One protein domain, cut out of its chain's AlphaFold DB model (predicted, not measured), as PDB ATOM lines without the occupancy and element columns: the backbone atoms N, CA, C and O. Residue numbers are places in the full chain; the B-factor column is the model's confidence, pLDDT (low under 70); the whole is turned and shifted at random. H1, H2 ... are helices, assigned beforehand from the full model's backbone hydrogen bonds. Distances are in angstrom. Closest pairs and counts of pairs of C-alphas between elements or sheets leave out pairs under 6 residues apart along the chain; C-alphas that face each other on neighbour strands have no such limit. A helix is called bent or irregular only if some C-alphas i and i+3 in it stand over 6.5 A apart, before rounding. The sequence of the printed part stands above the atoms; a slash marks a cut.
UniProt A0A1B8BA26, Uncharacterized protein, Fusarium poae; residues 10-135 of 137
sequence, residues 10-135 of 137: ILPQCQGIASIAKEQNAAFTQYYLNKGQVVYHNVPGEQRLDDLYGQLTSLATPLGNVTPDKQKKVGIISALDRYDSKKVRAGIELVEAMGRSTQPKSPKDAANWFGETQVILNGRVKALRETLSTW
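What this domain is: This is residues 10 to 135 of the 137 residues of an uncharacterized protein of Fusarium poae (UniProt A0A1B8BA26). Four helices lie side by side in a long bundle, H1, H2, H3 and H4 ringing its axis in chain order, each running opposite to its neighbours. H3, the longest, is bent and runs along both short H2 and long H4, while H1 closes the other side. The printed part has 126 residues, with four named helices and no named strand, and is all helix. It is compact, with a radius of gyration of the C-alphas of 15.8 A, and elongated, spanning 51 by 29 by 20 A.

How they stand to each other: H3, residues 69 to 99, was assigned as one helix by its hydrogen bonds but is bent, C-alphas 85 and 88 being 7.1 A apart; its arms H3a, residues 69 to 85, and H3b, residues 88 to 99, stand at a steep tilt of 38 degrees, only just past shallow. H2, residues 49 to 60, forms a hairpin with H3a, touching residues 76 to 83 alone, at a shallow tilt of 12 degrees; their closest C-alphas, of Leu 52 and Tyr 83, are 6.2 A apart. H4, residues 110 to 134, forms a hairpin with H3b, closest at the C-alphas of Val 95 and Ala 111, 6.3 A. H1, residues 10 to 33, touches H4 at a shallow tilt of 10 degrees, opposite ways, closest at the C-alphas of Tyr 32 and Ala 110, 6.3 A. H1 and H2 form a hairpin, closest at the C-alphas of Gln 15 and Ala 60, 4.7 A. H2 and H4 are apart. Every O i to N i+4 pair is within hydrogen-bond range in H3a and H3b, against 19 of 20 in H1, 4 of 8 in H2 and 19 of 21 in H4.

Where its parts are: H3a is 24.2 A long and H3b 17.3 A. H1 measures 32.6 A from C-alpha 10 at (-0.864, 32.309, -6.168), H2 18.2 A, and H4 36.2 A to C-alpha 134 at (3.660, 42.082, -4.086), with a kink of 29 degrees near residue 117.

The domain as a whole: The C-alphas farthest apart, of Val 66 and Pro 104, are 52.3 A apart. The printed part has no cut. The link from H1 to H2, residues 34 to 48, is long. Residues 105 to 107 have pLDDT under 70.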
ATOM      1  N   ILE A  10      -0.945  32.691  -7.585       91.50
ATOM      2  CA  ILE A  10      -0.864  32.309  -6.168       91.50
ATOM      3  C   ILE A  10      -1.262  30.846  -5.975       91.50
ATOM      4  O   ILE A  10      -0.511  30.076  -5.368       91.50
ATOM      5  N   LEU A  11      -2.415  30.446  -6.514       90.75
ATOM      6  CA  LEU A  11      -2.957  29.100  -6.376       90.75
ATOM      7  C   LEU A  11      -2.008  28.020  -6.931       90.75
ATOM      8  O   LEU A  11      -1.747  27.063  -6.197       90.75
ATOM      9  N   PRO A  12      -1.387  28.167  -8.122       92.31
ATOM     10  CA  PRO A  12      -0.454  27.160  -8.629       92.31
ATOM     11  C   PRO A  12       0.783  26.983  -7.736       92.31
ATOM     12  O   PRO A  12       1.270  25.868  -7.549       92.31
ATOM     13  N   GLN A  13       1.281  28.067  -7.128       94.12
ATOM     14  CA  GLN A  13       2.402  27.995  -6.187       94.12
ATOM     15  C   GLN A  13       2.004  27.295  -4.880       94.12
ATOM     16  O   GLN A  13       2.761  26.464  -4.375       94.12
ATOM     17  N   CYS A  14       0.805  27.583  -4.363       94.31
ATOM     18  CA  CYS A  14       0.239  26.912  -3.191       94.31
ATOM     19  C   CYS A  14       0.090  25.399  -3.428       94.31
ATOM     20  O   CYS A  14       0.543  24.595  -2.612       94.31
ATOM     21  N   GLN A  15      -0.459  25.012  -4.583       93.38
ATOM     22  CA  GLN A  15      -0.603  23.612  -4.992       93.38
ATOM     23  C   GLN A  15       0.754  22.916  -5.159       93.38
ATOM     24  O   GLN A  15       0.922  21.787  -4.698       93.38
ATOM     25  N   GLY A  16       1.744  23.595  -5.747       93.69
ATOM     26  CA  GLY A  16       3.104  23.070  -5.880       93.69
ATOM     27  C   GLY A  16       3.766  22.779  -4.528       93.69
ATOM     28  O   GLY A  16       4.346  21.710  -4.345       93.69
ATOM     29  N   ILE A  17       3.636  23.688  -3.555       95.38
ATOM     30  CA  ILE A  17       4.138  23.477  -2.186       95.38
ATOM     31  C   ILE A  17       3.430  22.293  -1.522       95.38
ATOM     32  O   ILE A  17       4.090  21.436  -0.934       95.38
ATOM     33  N   ALA A  18       2.102  22.220  -1.635       94.44
ATOM     34  CA  ALA A  18       1.327  21.141  -1.036       94.44
ATOM     35  C   ALA A  18       1.662  19.764  -1.639       94.44
ATOM     36  O   ALA A  18       1.751  18.787  -0.894       94.44
ATOM     37  N   SER A  19       1.897  19.679  -2.956       93.56
ATOM     38  CA  SER A  19       2.323  18.432  -3.615       93.56
ATOM     39  C   SER A  19       3.671  17.956  -3.085       93.56
ATOM     40  O   SER A  19       3.787  16.815  -2.647       93.56
ATOM     41  N   ILE A  20       4.662  18.853  -3.021       93.44
ATOM     42  CA  ILE A  20       5.998  18.525  -2.506       93.44
ATOM     43  C   ILE A  20       5.910  18.060  -1.048       93.44
ATOM     44  O   ILE A  20       6.503  17.044  -0.693       93.44
ATOM     45  N   ALA A  21       5.147  18.761  -0.203       93.44
ATOM     46  CA  ALA A  21       4.957  18.366   1.192       93.44
ATOM     47  C   ALA A  21       4.314  16.973   1.311       93.44
ATOM     48  O   ALA A  21       4.747  16.157   2.125       93.44
ATOM     49  N   LYS A  22       3.315  16.666   0.472       92.88
ATOM     50  CA  LYS A  22       2.664  15.350   0.430       92.88
ATOM     51  C   LYS A  22       3.628  14.242   0.001       92.88
ATOM     52  O   LYS A  22       3.661  13.191   0.638       92.88
ATOM     53  N   GLU A  23       4.408  14.470  -1.051       92.12
ATOM     54  CA  GLU A  23       5.400  13.515  -1.560       92.12
ATOM     55  C   GLU A  23       6.506  13.246  -0.533       92.12
ATOM     56  O   GLU A  23       6.843  12.090  -0.273       92.12
ATOM     57  N   GLN A  24       7.016  14.299   0.113       92.19
ATOM     58  CA  GLN A  24       8.002  14.175   1.186       92.19
ATOM     59  C   GLN A  24       7.431  13.410   2.383       92.19
ATOM     60  O   GLN A  24       8.096  12.510   2.890       92.19
ATOM     61  N   ASN A  25       6.189  13.683   2.792       92.19
ATOM     62  CA  ASN A  25       5.555  12.951   3.887       92.19
ATOM     63  C   ASN A  25       5.366  11.457   3.571       92.19
ATOM     64  O   ASN A  25       5.629  10.592   4.409       92.19
ATOM     65  N   ALA A  26       4.945  11.137   2.344       91.62
ATOM     66  CA  ALA A  26       4.788   9.757   1.893       91.62
ATOM     67  C   ALA A  26       6.133   9.013   1.880       91.62
ATOM     68  O   ALA A  26       6.233   7.914   2.427       91.62
ATOM     69  N   ALA A  27       7.178   9.638   1.329       91.38
ATOM     70  CA  ALA A  27       8.528   9.085   1.337       91.38
ATOM     71  C   ALA A  27       9.046   8.892   2.771       91.38
ATOM     72  O   ALA A  27       9.558   7.821   3.102       91.38
ATOM     73  N   PHE A  28       8.855   9.886   3.643       91.81
ATOM     74  CA  PHE A  28       9.256   9.799   5.043       91.81
ATOM     75  C   PHE A  28       8.602   8.608   5.751       91.81
ATOM     76  O   PHE A  28       9.275   7.775   6.368       91.81
ATOM     77  N   THR A  29       7.284   8.501   5.594       90.62
ATOM     78  CA  THR A  29       6.480   7.432   6.182       90.62
ATOM     79  C   THR A  29       6.942   6.064   5.686       90.62
ATOM     80  O   THR A  29       7.164   5.151   6.480       90.62
ATOM     81  N   GLN A  30       7.135   5.914   4.376       91.00
ATOM     82  CA  GLN A  30       7.490   4.641   3.756       91.00
ATOM     83  C   GLN A  30       8.902   4.166   4.118       91.00
ATOM     84  O   GLN A  30       9.095   2.972   4.365       91.00
ATOM     85  N   TYR A  31       9.886   5.068   4.109       89.69
ATOM     86  CA  TYR A  31      11.299   4.694   4.200       89.69
ATOM     87  C   TYR A  31      11.878   4.780   5.612       89.69
ATOM     88  O   TYR A  31      12.821   4.047   5.901       89.69
ATOM     89  N   TYR A  32      11.309   5.606   6.497       91.12
ATOM     90  CA  TYR A  32      11.867   5.839   7.832       91.12
ATOM     91  C   TYR A  32      10.912   5.434   8.955       91.12
ATOM     92  O   TYR A  32      11.309   4.663   9.831       91.12
ATOM     93  N   LEU A  33       9.653   5.885   8.906       89.50
ATOM     94  CA  LEU A  33       8.674   5.596   9.961       89.50
ATOM     95  C   LEU A  33       8.252   4.117   9.950       89.50
ATOM     96  O   LEU A  33       8.481   3.396  10.916       89.50
ATOM     97  N   ASN A  34       7.734   3.616   8.823       90.62
ATOM     98  CA  ASN A  34       7.268   2.227   8.692       90.62
ATOM     99  C   ASN A  34       8.402   1.197   8.745       90.62
ATOM    100  O   ASN A  34       8.162   0.012   8.962       90.62
ATOM    101  N   LYS A  35       9.644   1.635   8.522       88.06
ATOM    102  CA  LYS A  35      10.842   0.798   8.670       88.06
ATOM    103  C   LYS A  35      11.385   0.791  10.098       88.06
ATOM    104  O   LYS A  35      12.347   0.078  10.357       88.06
ATOM    105  N   GLY A  36      10.792   1.568  11.007       88.62
ATOM    106  CA  GLY A  36      11.214   1.664  12.400       88.62
ATOM    107  C   GLY A  36      12.548   2.383  12.602       88.62
ATOM    108  O   GLY A  36      13.116   2.269  13.679       88.62
ATOM    109  N   GLN A  37      13.058   3.107  11.595       88.94
ATOM    110  CA  GLN A  37      14.271   3.929  11.736       88.94
ATOM    111  C   GLN A  37      14.014   5.222  12.515       88.94
ATOM    112  O   GLN A  37      14.949   5.811  13.053       88.94
ATOM    113  N   VAL A  38      12.755   5.656  12.570       91.31
ATOM    114  CA  VAL A  38      12.286   6.776  13.383       91.31
ATOM    115  C   VAL A  38      11.173   6.262  14.280       91.31
ATOM    116  O   VAL A  38      10.189   5.714  13.786       91.31
ATOM    117  N   VAL A  39      11.327   6.445  15.589       91.06
ATOM    118  CA  VAL A  39      10.332   6.045  16.589       91.06
ATOM    119  C   VAL A  39       9.975   7.271  17.421       91.06
ATOM    120  O   VAL A  39      10.701   7.630  18.346       91.06
ATOM    121  N   TYR A  40       8.884   7.944  17.049       88.62
ATOM    122  CA  TYR A  40       8.362   9.089  17.798       88.62
ATOM    123  C   TYR A  40       7.781   8.665  19.142       88.62
ATOM    124  O   TYR A  40       7.367   7.514  19.325       88.62
ATOM    125  N   HIS A  41       7.718   9.616  20.070       81.00
ATOM    126  CA  HIS A  41       6.893   9.433  21.248       81.00
ATOM    127  C   HIS A  41       5.410   9.479  20.876       81.00
ATOM    128  O   HIS A  41       5.007   9.864  19.781       81.00
ATOM    129  N   ASN A  42       4.566   9.031  21.800       75.94
ATOM    130  CA  ASN A  42       3.124   9.216  21.681       75.94
ATOM    131  C   ASN A  42       2.669  10.240  22.724       75.94
ATOM    132  O   ASN A  42       1.837   9.955  23.586       75.94
ATOM    133  N   VAL A  43       3.312  11.413  22.699       76.06
ATOM    134  CA  VAL A  43       3.087  12.496  23.663       76.06
ATOM    135  C   VAL A  43       2.343  13.643  22.972       76.06
ATOM    136  O   VAL A  43       2.756  14.092  21.901       76.06
ATOM    137  N   PRO A  44       1.252  14.162  23.566       72.69
ATOM    138  CA  PRO A  44       0.549  15.317  23.021       72.69
ATOM    139  C   PRO A  44       1.478  16.526  22.839       72.69
ATOM    140  O   PRO A  44       2.157  16.941  23.774       72.69
ATOM    141  N   GLY A  45       1.470  17.125  21.644       70.81
ATOM    142  CA  GLY A  45       2.214  18.355  21.338       70.81
ATOM    143  C   GLY A  45       3.583  18.160  20.680       70.81
ATOM    144  O   GLY A  45       4.178  19.156  20.251       70.81
ATOM    145  N   GLU A  46       4.054  16.917  20.539       79.81
ATOM    146  CA  GLU A  46       5.245  16.595  19.745       79.81
ATOM    147  C   GLU A  46       5.070  17.106  18.307       79.81
ATOM    148  O   GLU A  46       4.007  16.970  17.703       79.81
ATOM    149  N   GLN A  47       6.096  17.766  17.766       85.38
ATOM    150  CA  GLN A  47       6.056  18.267  16.392       85.38
ATOM    151  C   GLN A  47       6.685  17.221  15.485       85.38
ATOM    152  O   GLN A  47       7.890  17.234  15.264       85.38
ATOM    153  N   ARG A  48       5.882  16.296  14.971       89.00
ATOM    154  CA  ARG A  48       6.380  15.269  14.057       89.00
ATOM    155  C   ARG A  48       6.541  15.821  12.640       89.00
ATOM    156  O   ARG A  48       5.933  16.830  12.270       89.00
ATOM    157  N   LEU A  49       7.359  15.158  11.818       88.25
ATOM    158  CA  LEU A  49       7.534  15.566  10.420       88.25
ATOM    159  C   LEU A  49       6.245  15.436   9.602       88.25
ATOM    160  O   LEU A  49       5.961  16.299   8.774       88.25
ATOM    161  N   ASP A  50       5.439  14.406   9.849       82.38
ATOM    162  CA  ASP A  50       4.149  14.229   9.183       82.38
ATOM    163  C   ASP A  50       3.149  15.335   9.544       82.38
ATOM    164  O   ASP A  50       2.465  15.847   8.657       82.38
ATOM    165  N   ASP A  51       3.145  15.801  10.796       84.44
ATOM    166  CA  ASP A  51       2.343  16.955  11.223       84.44
ATOM    167  C   ASP A  51       2.810  18.272  10.590       84.44
ATOM    168  O   ASP A  51       1.983  19.129  10.245       84.44
ATOM    169  N   LEU A  52       4.128  18.448  10.436       88.25
ATOM    170  CA  LEU A  52       4.728  19.605   9.767       88.25
ATOM    171  C   LEU A  52       4.297  19.660   8.297       88.25
ATOM    172  O   LEU A  52       3.788  20.690   7.846       88.25
ATOM    173  N   TYR A  53       4.464  18.557   7.561       87.31
ATOM    174  CA  TYR A  53       4.033  18.463   6.165       87.31
ATOM    175  C   TYR A  53       2.512  18.573   6.031       87.31
ATOM    176  O   TYR A  53       2.020  19.211   5.098       87.31
ATOM    177  N   GLY A  54       1.768  18.049   7.008       80.69
ATOM    178  CA  GLY A  54       0.322  18.199   7.122       80.69
ATOM    179  C   GLY A  54      -0.136  19.661   7.115       80.69
ATOM    180  O   GLY A  54      -1.127  19.975   6.456       80.69
ATOM    181  N   GLN A  55       0.608  20.588   7.737       83.81
ATOM    182  CA  GLN A  55       0.243  22.017   7.742       83.81
ATOM    183  C   GLN A  55       0.142  22.602   6.328       83.81
ATOM    184  O   GLN A  55      -0.749  23.404   6.041       83.81
ATOM    185  N   LEU A  56       1.036  22.179   5.434       88.31
ATOM    186  CA  LEU A  56       1.110  22.690   4.068       88.31
ATOM    187  C   LEU A  56       0.076  22.054   3.137       88.31
ATOM    188  O   LEU A  56      -0.216  22.626   2.092       88.31
ATOM    189  N   THR A  57      -0.535  20.925   3.512       79.81
ATOM    190  CA  THR A  57      -1.600  20.311   2.697       79.81
ATOM    191  C   THR A  57      -2.838  21.203   2.585       79.81
ATOM    192  O   THR A  57      -3.526  21.170   1.568       79.81
ATOM    193  N   SER A  58      -3.070  22.077   3.571       79.88
ATOM    194  CA  SER A  58      -4.135  23.087   3.530       79.88
ATOM    195  C   SER A  58      -4.023  24.039   2.327       79.88
ATOM    196  O   SER A  58      -5.044  24.509   1.829       79.88
ATOM    197  N   LEU A  59      -2.812  24.250   1.794       86.88
ATOM    198  CA  LEU A  59      -2.564  25.073   0.605       86.88
ATOM    199  C   LEU A  59      -3.086  24.441  -0.697       86.88
ATOM    200  O   LEU A  59      -3.222  25.145  -1.695       86.88
ATOM    201  N   ALA A  60      -3.389  23.138  -0.710       79.38
ATOM    202  CA  ALA A  60      -3.947  22.461  -1.884       79.38
ATOM    203  C   ALA A  60      -5.436  22.757  -2.105       79.38
ATOM    204  O   ALA A  60      -5.954  22.461  -3.182       79.38
ATOM    205  N   THR A  61      -6.137  23.293  -1.100       77.19
ATOM    206  CA  THR A  61      -7.584  23.517  -1.191       77.19
ATOM    207  C   THR A  61      -7.848  24.894  -1.799       77.19
ATOM    208  O   THR A  61      -7.534  25.898  -1.154       77.19
ATOM    209  N   PRO A  62      -8.411  24.982  -3.019       70.12
ATOM    210  CA  PRO A  62      -8.747  26.266  -3.612       70.12
ATOM    211  C   PRO A  62      -9.813  26.956  -2.758       70.12
ATOM    212  O   PRO A  62     -10.874  26.396  -2.474       70.12
ATOM    213  N   LEU A  63      -9.521  28.183  -2.330       77.31
ATOM    214  CA  LEU A  63     -10.497  29.021  -1.651       77.31
ATOM    215  C   LEU A  63     -11.430  29.573  -2.726       77.31
ATOM    216  O   LEU A  63     -10.986  30.308  -3.605       77.31
ATOM    217  N   GLY A  64     -12.706  29.186  -2.678       70.94
ATOM    218  CA  GLY A  64     -13.665  29.504  -3.736       70.94
ATOM    219  C   GLY A  64     -13.798  31.006  -4.011       70.94
ATOM    220  O   GLY A  64     -13.491  31.838  -3.154       70.94
ATOM    221  N   ASN A  65     -14.333  31.344  -5.189       73.44
ATOM    222  CA  ASN A  65     -14.461  32.716  -5.715       73.44
ATOM    223  C   ASN A  65     -15.214  33.697  -4.800       73.44
ATOM    224  O   ASN A  65     -15.088  34.905  -4.962       73.44
ATOM    225  N   VAL A  66     -15.984  33.190  -3.837       80.62
ATOM    226  CA  VAL A  66     -16.692  33.989  -2.823       80.62
ATOM    227  C   VAL A  66     -15.778  34.501  -1.705       80.62
ATOM    228  O   VAL A  66     -16.168  35.392  -0.957       80.62
ATOM    229  N   THR A  67     -14.571  33.947  -1.570       84.44
ATOM    230  CA  THR A  67     -13.605  34.353  -0.545       84.44
ATOM    231  C   THR A  67     -12.848  35.588  -1.030       84.44
ATOM    232  O   THR A  67     -12.189  35.510  -2.067       84.44
ATOM    233  N   PRO A  68     -12.868  36.716  -0.298       88.25
ATOM    234  CA  PRO A  68     -12.091  37.891  -0.673       88.25
ATOM    235  C   PRO A  68     -10.588  37.601  -0.699       88.25
ATOM    236  O   PRO A  68     -10.062  36.934   0.196       88.25
ATOM    237  N   ASP A  69      -9.874  38.180  -1.661       87.81
ATOM    238  CA  ASP A  69      -8.430  37.979  -1.838       87.81
ATOM    239  C   ASP A  69      -7.616  38.348  -0.588       87.81
ATOM    240  O   ASP A  69      -6.670  37.647  -0.220       87.81
ATOM    241  N   LYS A  70      -8.064  39.357   0.171       90.25
ATOM    242  CA  LYS A  70      -7.487  39.700   1.479       90.25
ATOM    243  C   LYS A  70      -7.552  38.533   2.471       90.25
ATOM    244  O   LYS A  70      -6.581  38.279   3.179       90.25
ATOM    245  N   GLN A  71      -8.673  37.811   2.525       89.56
ATOM    246  CA  GLN A  71      -8.830  36.650   3.408       89.56
ATOM    247  C   GLN A  71      -8.021  35.453   2.907       89.56
ATOM    248  O   GLN A  71      -7.382  34.776   3.714       89.56
ATOM    249  N   LYS A  72      -7.967  35.238   1.586       89.44
ATOM    250  CA  LYS A  72      -7.106  34.208   0.987       89.44
ATOM    251  C   LYS A  72      -5.640  34.432   1.354       89.44
ATOM    252  O   LYS A  72      -4.982  33.515   1.842       89.44
ATOM    253  N   LYS A  73      -5.148  35.668   1.207       91.44
ATOM    254  CA  LYS A  73      -3.783  36.064   1.582       91.44
ATOM    255  C   LYS A  73      -3.486  35.770   3.053       91.44
ATOM    256  O   LYS A  73      -2.456  35.169   3.350       91.44
ATOM    257  N   VAL A  74      -4.391  36.136   3.964       91.19
ATOM    258  CA  VAL A  74      -4.248  35.852   5.405       91.19
ATOM    259  C   VAL A  74      -4.187  34.347   5.680       91.19
ATOM    260  O   VAL A  74      -3.336  33.905   6.453       91.19
ATOM    261  N   GLY A  75      -5.045  33.553   5.032       89.56
ATOM    262  CA  GLY A  75      -5.053  32.096   5.176       89.56
ATOM    263  C   GLY A  75      -3.736  31.457   4.736       89.56
ATOM    264  O   GLY A  75      -3.158  30.665   5.481       89.56
ATOM    265  N   ILE A  76      -3.220  31.865   3.571       92.81
ATOM    266  CA  ILE A  76      -1.942  31.374   3.041       92.81
ATOM    267  C   ILE A  76      -0.795  31.754   3.981       92.81
ATOM    268  O   ILE A  76      -0.031  30.882   4.388       92.81
ATOM    269  N   ILE A  77      -0.698  33.024   4.391       92.69
ATOM    270  CA  ILE A  77       0.346  33.488   5.323       92.69
ATOM    271  C   ILE A  77       0.297  32.691   6.631       92.69
ATOM    272  O   ILE A  77       1.322  32.188   7.079       92.69
ATOM    273  N   SER A  78      -0.898  32.467   7.185       92.00
ATOM    274  CA  SER A  78      -1.075  31.698   8.424       92.00
ATOM    275  C   SER A  78      -0.621  30.238   8.300       92.00
ATOM    276  O   SER A  78      -0.203  29.633   9.289       92.00
ATOM    277  N   ALA A  79      -0.738  29.626   7.119       91.62
ATOM    278  CA  ALA A  79      -0.225  28.277   6.872       91.62
ATOM    279  C   ALA A  79       1.311  28.270   6.784       91.62
ATOM    280  O   ALA A  79       1.956  27.419   7.400       91.62
ATOM    281  N   LEU A  80       1.898  29.247   6.084       93.88
ATOM    282  CA  LEU A  80       3.351  29.387   5.960       93.88
ATOM    283  C   LEU A  80       4.018  29.703   7.308       93.88
ATOM    284  O   LEU A  80       5.044  29.113   7.636       93.88
ATOM    285  N   ASP A  81       3.417  30.572   8.123       93.00
ATOM    286  CA  ASP A  81       3.931  30.921   9.454       93.00
ATOM    287  C   ASP A  81       3.881  29.720  10.409       93.00
ATOM    288  O   ASP A  81       4.830  29.465  11.156       93.00
ATOM    289  N   ARG A  82       2.812  28.914  10.341       90.81
ATOM    290  CA  ARG A  82       2.724  27.657  11.097       90.81
ATOM    291  C   ARG A  82       3.812  26.672  10.692       90.81
ATOM    292  O   ARG A  82       4.445  26.094  11.573       90.81
ATOM    293  N   TYR A  83       4.065  26.515   9.395       91.81
ATOM    294  CA  TYR A  83       5.172  25.697   8.907       91.81
ATOM    295  C   TYR A  83       6.527  26.193   9.445       91.81
ATOM    296  O   TYR A  83       7.274  25.411  10.035       91.81
ATOM    297  N   ASP A  84       6.818  27.492   9.333       91.19
ATOM    298  CA  ASP A  84       8.094  28.056   9.787       91.19
ATOM    299  C   ASP A  84       8.300  27.924  11.303       91.19
ATOM    300  O   ASP A  84       9.398  27.570  11.738       91.19
ATOM    301  N   SER A  85       7.248  28.136  12.100       90.56
ATOM    302  CA  SER A  85       7.312  28.013  13.565       90.56
ATOM    303  C   SER A  85       7.582  26.582  14.050       90.56
ATOM    304  O   SER A  85       8.231  26.387  15.077       90.56
ATOM    305  N   LYS A  86       7.114  25.567  13.310       89.62
ATOM    306  CA  LYS A  86       7.212  24.151  13.700       89.62
ATOM    307  C   LYS A  86       8.452  23.454  13.149       89.62
ATOM    308  O   LYS A  86       8.949  22.521  13.775       89.62
ATOM    309  N   LYS A  87       8.970  23.919  12.008       90.06
ATOM    310  CA  LYS A  87      10.116  23.354  11.273       90.06
ATOM    311  C   LYS A  87      11.299  22.978  12.167       90.06
ATOM    312  O   LYS A  87      11.786  21.854  12.096       90.06
ATOM    313  N   VAL A  88      11.762  23.914  12.999       90.62
ATOM    314  CA  VAL A  88      12.962  23.713  13.829       90.62
ATOM    315  C   VAL A  88      12.717  22.626  14.867       90.62
ATOM    316  O   VAL A  88      13.526  21.710  15.000       90.62
ATOM    317  N   ARG A  89      11.579  22.693  15.569       90.94
ATOM    318  CA  ARG A  89      11.240  21.692  16.581       90.94
ATOM    319  C   ARG A  89      11.077  20.313  15.954       90.94
ATOM    320  O   ARG A  89      11.609  19.360  16.501       90.94
ATOM    321  N   ALA A  90      10.445  20.219  14.785       91.88
ATOM    322  CA  ALA A  90      10.272  18.944  14.102       91.88
ATOM    323  C   ALA A  90      11.598  18.292  13.675       91.88
ATOM    324  O   ALA A  90      11.734  17.073  13.745       91.88
ATOM    325  N   GLY A  91      12.599  19.097  13.306       91.44
ATOM    326  CA  GLY A  91      13.959  18.605  13.074       91.44
ATOM    327  C   GLY A  91      14.638  18.075  14.343       91.44
ATOM    328  O   GLY A  91      15.310  17.049  14.287       91.44
ATOM    329  N   ILE A  92      14.440  18.734  15.489       91.00
ATOM    330  CA  ILE A  92      14.976  18.275  16.784       91.00
ATOM    331  C   ILE A  92      14.326  16.948  17.192       91.00
ATOM    332  O   ILE A  92      15.034  15.978  17.456       91.00
ATOM    333  N   GLU A  93      12.991  16.879  17.165       92.31
ATOM    334  CA  GLU A  93      12.235  15.666  17.517       92.31
ATOM    335  C   GLU A  93      12.598  14.487  16.610       92.31
ATOM    336  O   GLU A  93      12.702  13.353  17.069       92.31
ATOM    337  N   LEU A  94      12.853  14.734  15.322       92.94
ATOM    338  CA  LEU A  94      13.329  13.707  14.397       92.94
ATOM    339  C   LEU A  94      14.648  13.078  14.865       92.94
ATOM    340  O   LEU A  94      14.771  11.854  14.875       92.94
ATOM    341  N   VAL A  95      15.634  13.896  15.245       91.62
ATOM    342  CA  VAL A  95      16.938  13.404  15.714       91.62
ATOM    343  C   VAL A  95      16.774  12.594  17.001       91.62
ATOM    344  O   VAL A  95      17.365  11.518  17.128       91.62
ATOM    345  N   GLU A  96      15.934  13.063  17.925       91.31
ATOM    346  CA  GLU A  96      15.615  12.326  19.151       91.31
ATOM    347  C   GLU A  96      14.927  10.986  18.852       91.31
ATOM    348  O   GLU A  96      15.332   9.949  19.381       91.31
ATOM    349  N   ALA A  97      13.928  10.977  17.969       91.31
ATOM    350  CA  ALA A  97      13.187   9.789  17.556       91.31
ATOM    351  C   ALA A  97      14.065   8.768  16.810       91.31
ATOM    352  O   ALA A  97      13.874   7.557  16.949       91.31
ATOM    353  N   MET A  98      15.068   9.224  16.057       91.19
ATOM    354  CA  MET A  98      16.084   8.354  15.457       91.19
ATOM    355  C   MET A  98      17.017   7.739  16.503       91.19
ATOM    356  O   MET A  98      17.433   6.595  16.349       91.19
ATOM    357  N   GLY A  99      17.350   8.476  17.568       88.25
ATOM    358  CA  GLY A  99      18.174   7.969  18.672       88.25
ATOM    359  C   GLY A  99      17.512   6.837  19.466       88.25
ATOM    360  O   GLY A  99      18.205   6.078  20.138       88.25
ATOM    361  N   ARG A 100      16.184   6.701  19.368       88.06
ATOM    362  CA  ARG A 100      15.396   5.630  20.004       88.06
ATOM    363  C   ARG A 100      15.332   4.353  19.170       88.06
ATOM    364  O   ARG A 100      14.982   3.299  19.694       88.06
ATOM    365  N   SER A 101      15.629   4.444  17.879       87.31
ATOM    366  CA  SER A 101      15.593   3.302  16.975       87.31
ATOM    367  C   SER A 101      16.783   2.373  17.217       87.31
ATOM    368  O   SER A 101      17.935   2.805  17.240       87.31
ATOM    369  N   THR A 102      16.510   1.071  17.313       83.75
ATOM    370  CA  THR A 102      17.537   0.018  17.270       83.75
ATOM    371  C   THR A 102      17.820  -0.458  15.843       83.75
ATOM    372  O   THR A 102      18.681  -1.315  15.642       83.75
ATOM    373  N   GLN A 103      17.084   0.051  14.847       83.94
ATOM    374  CA  GLN A 103      17.288  -0.303  13.446       83.94
ATOM    375  C   GLN A 103      18.571   0.344  12.919       83.94
ATOM    376  O   GLN A 103      18.844   1.510  13.226       83.94
ATOM    377  N   PRO A 104      19.352  -0.374  12.092       72.44
ATOM    378  CA  PRO A 104      20.553   0.182  11.497       72.44
ATOM    379  C   PRO A 104      20.202   1.423  10.678       72.44
ATOM    380  O   PRO A 104      19.264   1.423   9.871       72.44
ATOM    381  N   LYS A 105      20.976   2.491  10.889       68.44
ATOM    382  CA  LYS A 105      20.885   3.695  10.068       68.44
ATOM    383  C   LYS A 105      21.252   3.302   8.634       68.44
ATOM    384  O   LYS A 105      22.335   2.773   8.391       68.44
ATOM    385  N   SER A 106      20.325   3.509   7.698       62.88
ATOM    386  CA  SER A 106      20.594   3.417   6.255       62.88
ATOM    387  C   SER A 106      21.776   4.333   5.889       62.88
ATOM    388  O   SER A 106      21.988   5.319   6.599       62.88
ATOM    389  N   PRO A 107      22.517   4.102   4.784       58.97
ATOM    390  CA  PRO A 107      23.548   5.037   4.315       58.97
ATOM    391  C   PRO A 107      23.061   6.492   4.181       58.97
ATOM    392  O   PRO A 107      23.872   7.410   4.250       58.97
ATOM    393  N   LYS A 108      21.744   6.715   4.046       79.00
ATOM    394  CA  LYS A 108      21.107   8.026   4.199       79.00
ATOM    395  C   LYS A 108      20.057   7.988   5.306       79.00
ATOM    396  O   LYS A 108      18.948   7.489   5.100       79.00
ATOM    397  N   ASP A 109      20.419   8.504   6.474       85.69
ATOM    398  CA  ASP A 109      19.525   8.580   7.627       85.69
ATOM    399  C   ASP A 109      18.440   9.670   7.470       85.69
ATOM    400  O   ASP A 109      18.510  10.527   6.582       85.69
ATOM    401  N   ALA A 110      17.389   9.600   8.293       89.00
ATOM    402  CA  ALA A 110      16.211  10.452   8.134       89.00
ATOM    403  C   ALA A 110      16.511  11.946   8.368       89.00
ATOM    404  O   ALA A 110      15.882  12.794   7.735       89.00
ATOM    405  N   ALA A 111      17.485  12.277   9.222       90.56
ATOM    406  CA  ALA A 111      17.889  13.655   9.494       90.56
ATOM    407  C   ALA A 111      18.596  14.286   8.289       90.56
ATOM    408  O   ALA A 111      18.250  15.399   7.889       90.56
ATOM    409  N   ASN A 112      19.519  13.555   7.659       90.88
ATOM    410  CA  ASN A 112      20.171  14.006   6.430       90.88
ATOM    411  C   ASN A 112      19.163  14.141   5.282       90.88
ATOM    412  O   ASN A 112      19.147  15.151   4.578       90.88
ATOM    413  N   TRP A 113      18.259  13.166   5.130       92.00
ATOM    414  CA  TRP A 113      17.169  13.255   4.158       92.00
ATOM    415  C   TRP A 113      16.270  14.473   4.392       92.00
ATOM    416  O   TRP A 113      15.940  15.183   3.438       92.00
ATOM    417  N   PHE A 114      15.912  14.754   5.646       92.00
ATOM    418  CA  PHE A 114      15.116  15.924   5.995       92.00
ATOM    419  C   PHE A 114      15.849  17.221   5.646       92.00
ATOM    420  O   PHE A 114      15.259  18.090   5.012       92.00
ATOM    421  N   GLY A 115      17.138  17.335   5.983       90.88
ATOM    422  CA  GLY A 115      17.957  18.504   5.657       90.88
ATOM    423  C   GLY A 115      17.999  18.810   4.158       90.88
ATOM    424  O   GLY A 115      17.784  19.951   3.756       90.88
ATOM    425  N   GLU A 116      18.199  17.795   3.315       91.12
ATOM    426  CA  GLU A 116      18.225  17.969   1.857       91.12
ATOM    427  C   GLU A 116      16.852  18.339   1.277       91.12
ATOM    428  O   GLU A 116      16.728  19.247   0.452       91.12
ATOM    429  N   THR A 117      15.798  17.648   1.713       89.81
ATOM    430  CA  THR A 117      14.441  17.847   1.183       89.81
ATOM    431  C   THR A 117      13.808  19.158   1.661       89.81
ATOM    432  O   THR A 117      13.045  19.788   0.917       89.81
ATOM    433  N   GLN A 118      14.197  19.632   2.848       89.19
ATOM    434  CA  GLN A 118      13.850  20.945   3.397       89.19
ATOM    435  C   GLN A 118      14.285  22.098   2.492       89.19
ATOM    436  O   GLN A 118      13.548  23.075   2.367       89.19
ATOM    437  N   VAL A 119      15.455  22.013   1.848       91.69
ATOM    438  CA  VAL A 119      15.974  23.098   0.994       91.69
ATOM    439  C   VAL A 119      15.005  23.407  -0.148       91.69
ATOM    440  O   VAL A 119      14.698  24.573  -0.401       91.69
ATOM    441  N   ILE A 120      14.463  22.367  -0.789       89.81
ATOM    442  CA  ILE A 120      13.511  22.499  -1.900       89.81
ATOM    443  C   ILE A 120      12.231  23.190  -1.421       89.81
ATOM    444  O   ILE A 120      11.767  24.158  -2.031       89.81
ATOM    445  N   LEU A 121      11.673  22.712  -0.308       91.06
ATOM    446  CA  LEU A 121      10.424  23.228   0.242       91.06
ATOM    447  C   LEU A 121      10.579  24.679   0.721       91.06
ATOM    448  O   LEU A 121       9.753  25.529   0.390       91.06
ATOM    449  N   ASN A 122      11.680  24.994   1.405       93.00
ATOM    450  CA  ASN A 122      11.995  26.348   1.868       93.00
ATOM    451  C   ASN A 122      12.201  27.322   0.698       93.00
ATOM    452  O   ASN A 122      11.750  28.464   0.772       93.00
ATOM    453  N   GLY A 123      12.819  26.875  -0.402       94.06
ATOM    454  CA  GLY A 123      12.944  27.674  -1.622       94.06
ATOM    455  C   GLY A 123      11.583  28.048  -2.218       94.06
ATOM    456  O   GLY A 123      11.350  29.208  -2.557       94.06
ATOM    457  N   ARG A 124      10.648  27.092  -2.281       93.75
ATOM    458  CA  ARG A 124       9.279  27.332  -2.775       93.75
ATOM    459  C   ARG A 124       8.469  28.231  -1.843       93.75
ATOM    460  O   ARG A 124       7.806  29.148  -2.320       93.75
ATOM    461  N   VAL A 125       8.559  28.015  -0.531       94.50
ATOM    462  CA  VAL A 125       7.913  28.871   0.479       94.50
ATOM    463  C   VAL A 125       8.419  30.310   0.372       94.50
ATOM    464  O   VAL A 125       7.612  31.238   0.383       94.50
ATOM    465  N   LYS A 126       9.733  30.510   0.207       95.06
ATOM    466  CA  LYS A 126      10.321  31.842   0.029       95.06
ATOM    467  C   LYS A 126       9.774  32.543  -1.222       95.06
ATOM    468  O   LYS A 126       9.302  33.671  -1.110       95.06
ATOM    469  N   ALA A 127       9.753  31.862  -2.369       93.75
ATOM    470  CA  ALA A 127       9.213  32.414  -3.616       93.75
ATOM    471  C   ALA A 127       7.717  32.780  -3.506       93.75
ATOM    472  O   ALA A 127       7.287  33.842  -3.968       93.75
ATOM    473  N   LEU A 128       6.922  31.946  -2.822       95.06
ATOM    474  CA  LEU A 128       5.520  32.263  -2.559       95.06
ATOM    475  C   LEU A 128       5.390  33.491  -1.647       95.06
ATOM    476  O   LEU A 128       4.584  34.370  -1.937       95.06
ATOM    477  N   ARG A 129       6.194  33.609  -0.579       94.50
ATOM    478  CA  ARG A 129       6.188  34.797   0.300       94.50
ATOM    479  C   ARG A 129       6.532  36.082  -0.459       94.50
ATOM    480  O   ARG A 129       5.890  37.103  -0.225       94.50
ATOM    481  N   GLU A 130       7.488  36.032  -1.382       93.12
ATOM    482  CA  GLU A 130       7.830  37.157  -2.265       93.12
ATOM    483  C   GLU A 130       6.671  37.511  -3.213       93.12
ATOM    484  O   GLU A 130       6.337  38.679  -3.399       93.12
ATOM    485  N   THR A 131       5.978  36.509  -3.754       92.06
ATOM    486  CA  THR A 131       4.784  36.757  -4.579       92.06
ATOM    487  C   THR A 131       3.657  37.379  -3.743       92.06
ATOM    488  O   THR A 131       3.026  38.349  -4.155       92.06
ATOM    489  N   LEU A 132       3.425  36.880  -2.525       92.19
ATOM    490  CA  LEU A 132       2.403  37.405  -1.618       92.19
ATOM    491  C   LEU A 132       2.706  38.835  -1.154       92.19
ATOM    492  O   LEU A 132       1.767  39.597  -0.935       92.19
ATOM    493  N   SER A 133       3.972  39.231  -0.990       90.75
ATOM    494  CA  SER A 133       4.314  40.602  -0.581       90.75
ATOM    495  C   SER A 133       3.958  41.634  -1.656       90.75
ATOM    496  O   SER A 133       3.562  42.747  -1.321       90.75
ATOM    497  N   THR A 134       4.015  41.239  -2.931       87.75
ATOM    498  CA  THR A 134       3.660  42.082  -4.086       87.75
ATOM    499  C   THR A 134       2.187  41.989  -4.487       87.75
ATOM    500  O   THR A 134       1.687  42.840  -5.223       87.75
ATOM    501  N   TRP A 135       1.464  40.988  -3.980       87.69
ATOM    502  CA  TRP A 135       0.021  40.875  -4.158       87.69
ATOM    503  C   TRP A 135      -0.705  41.930  -3.322       87.69
ATOM    504  O   TRP A 135      -0.711  41.844  -2.092       87.69
TER     505      TRP A 135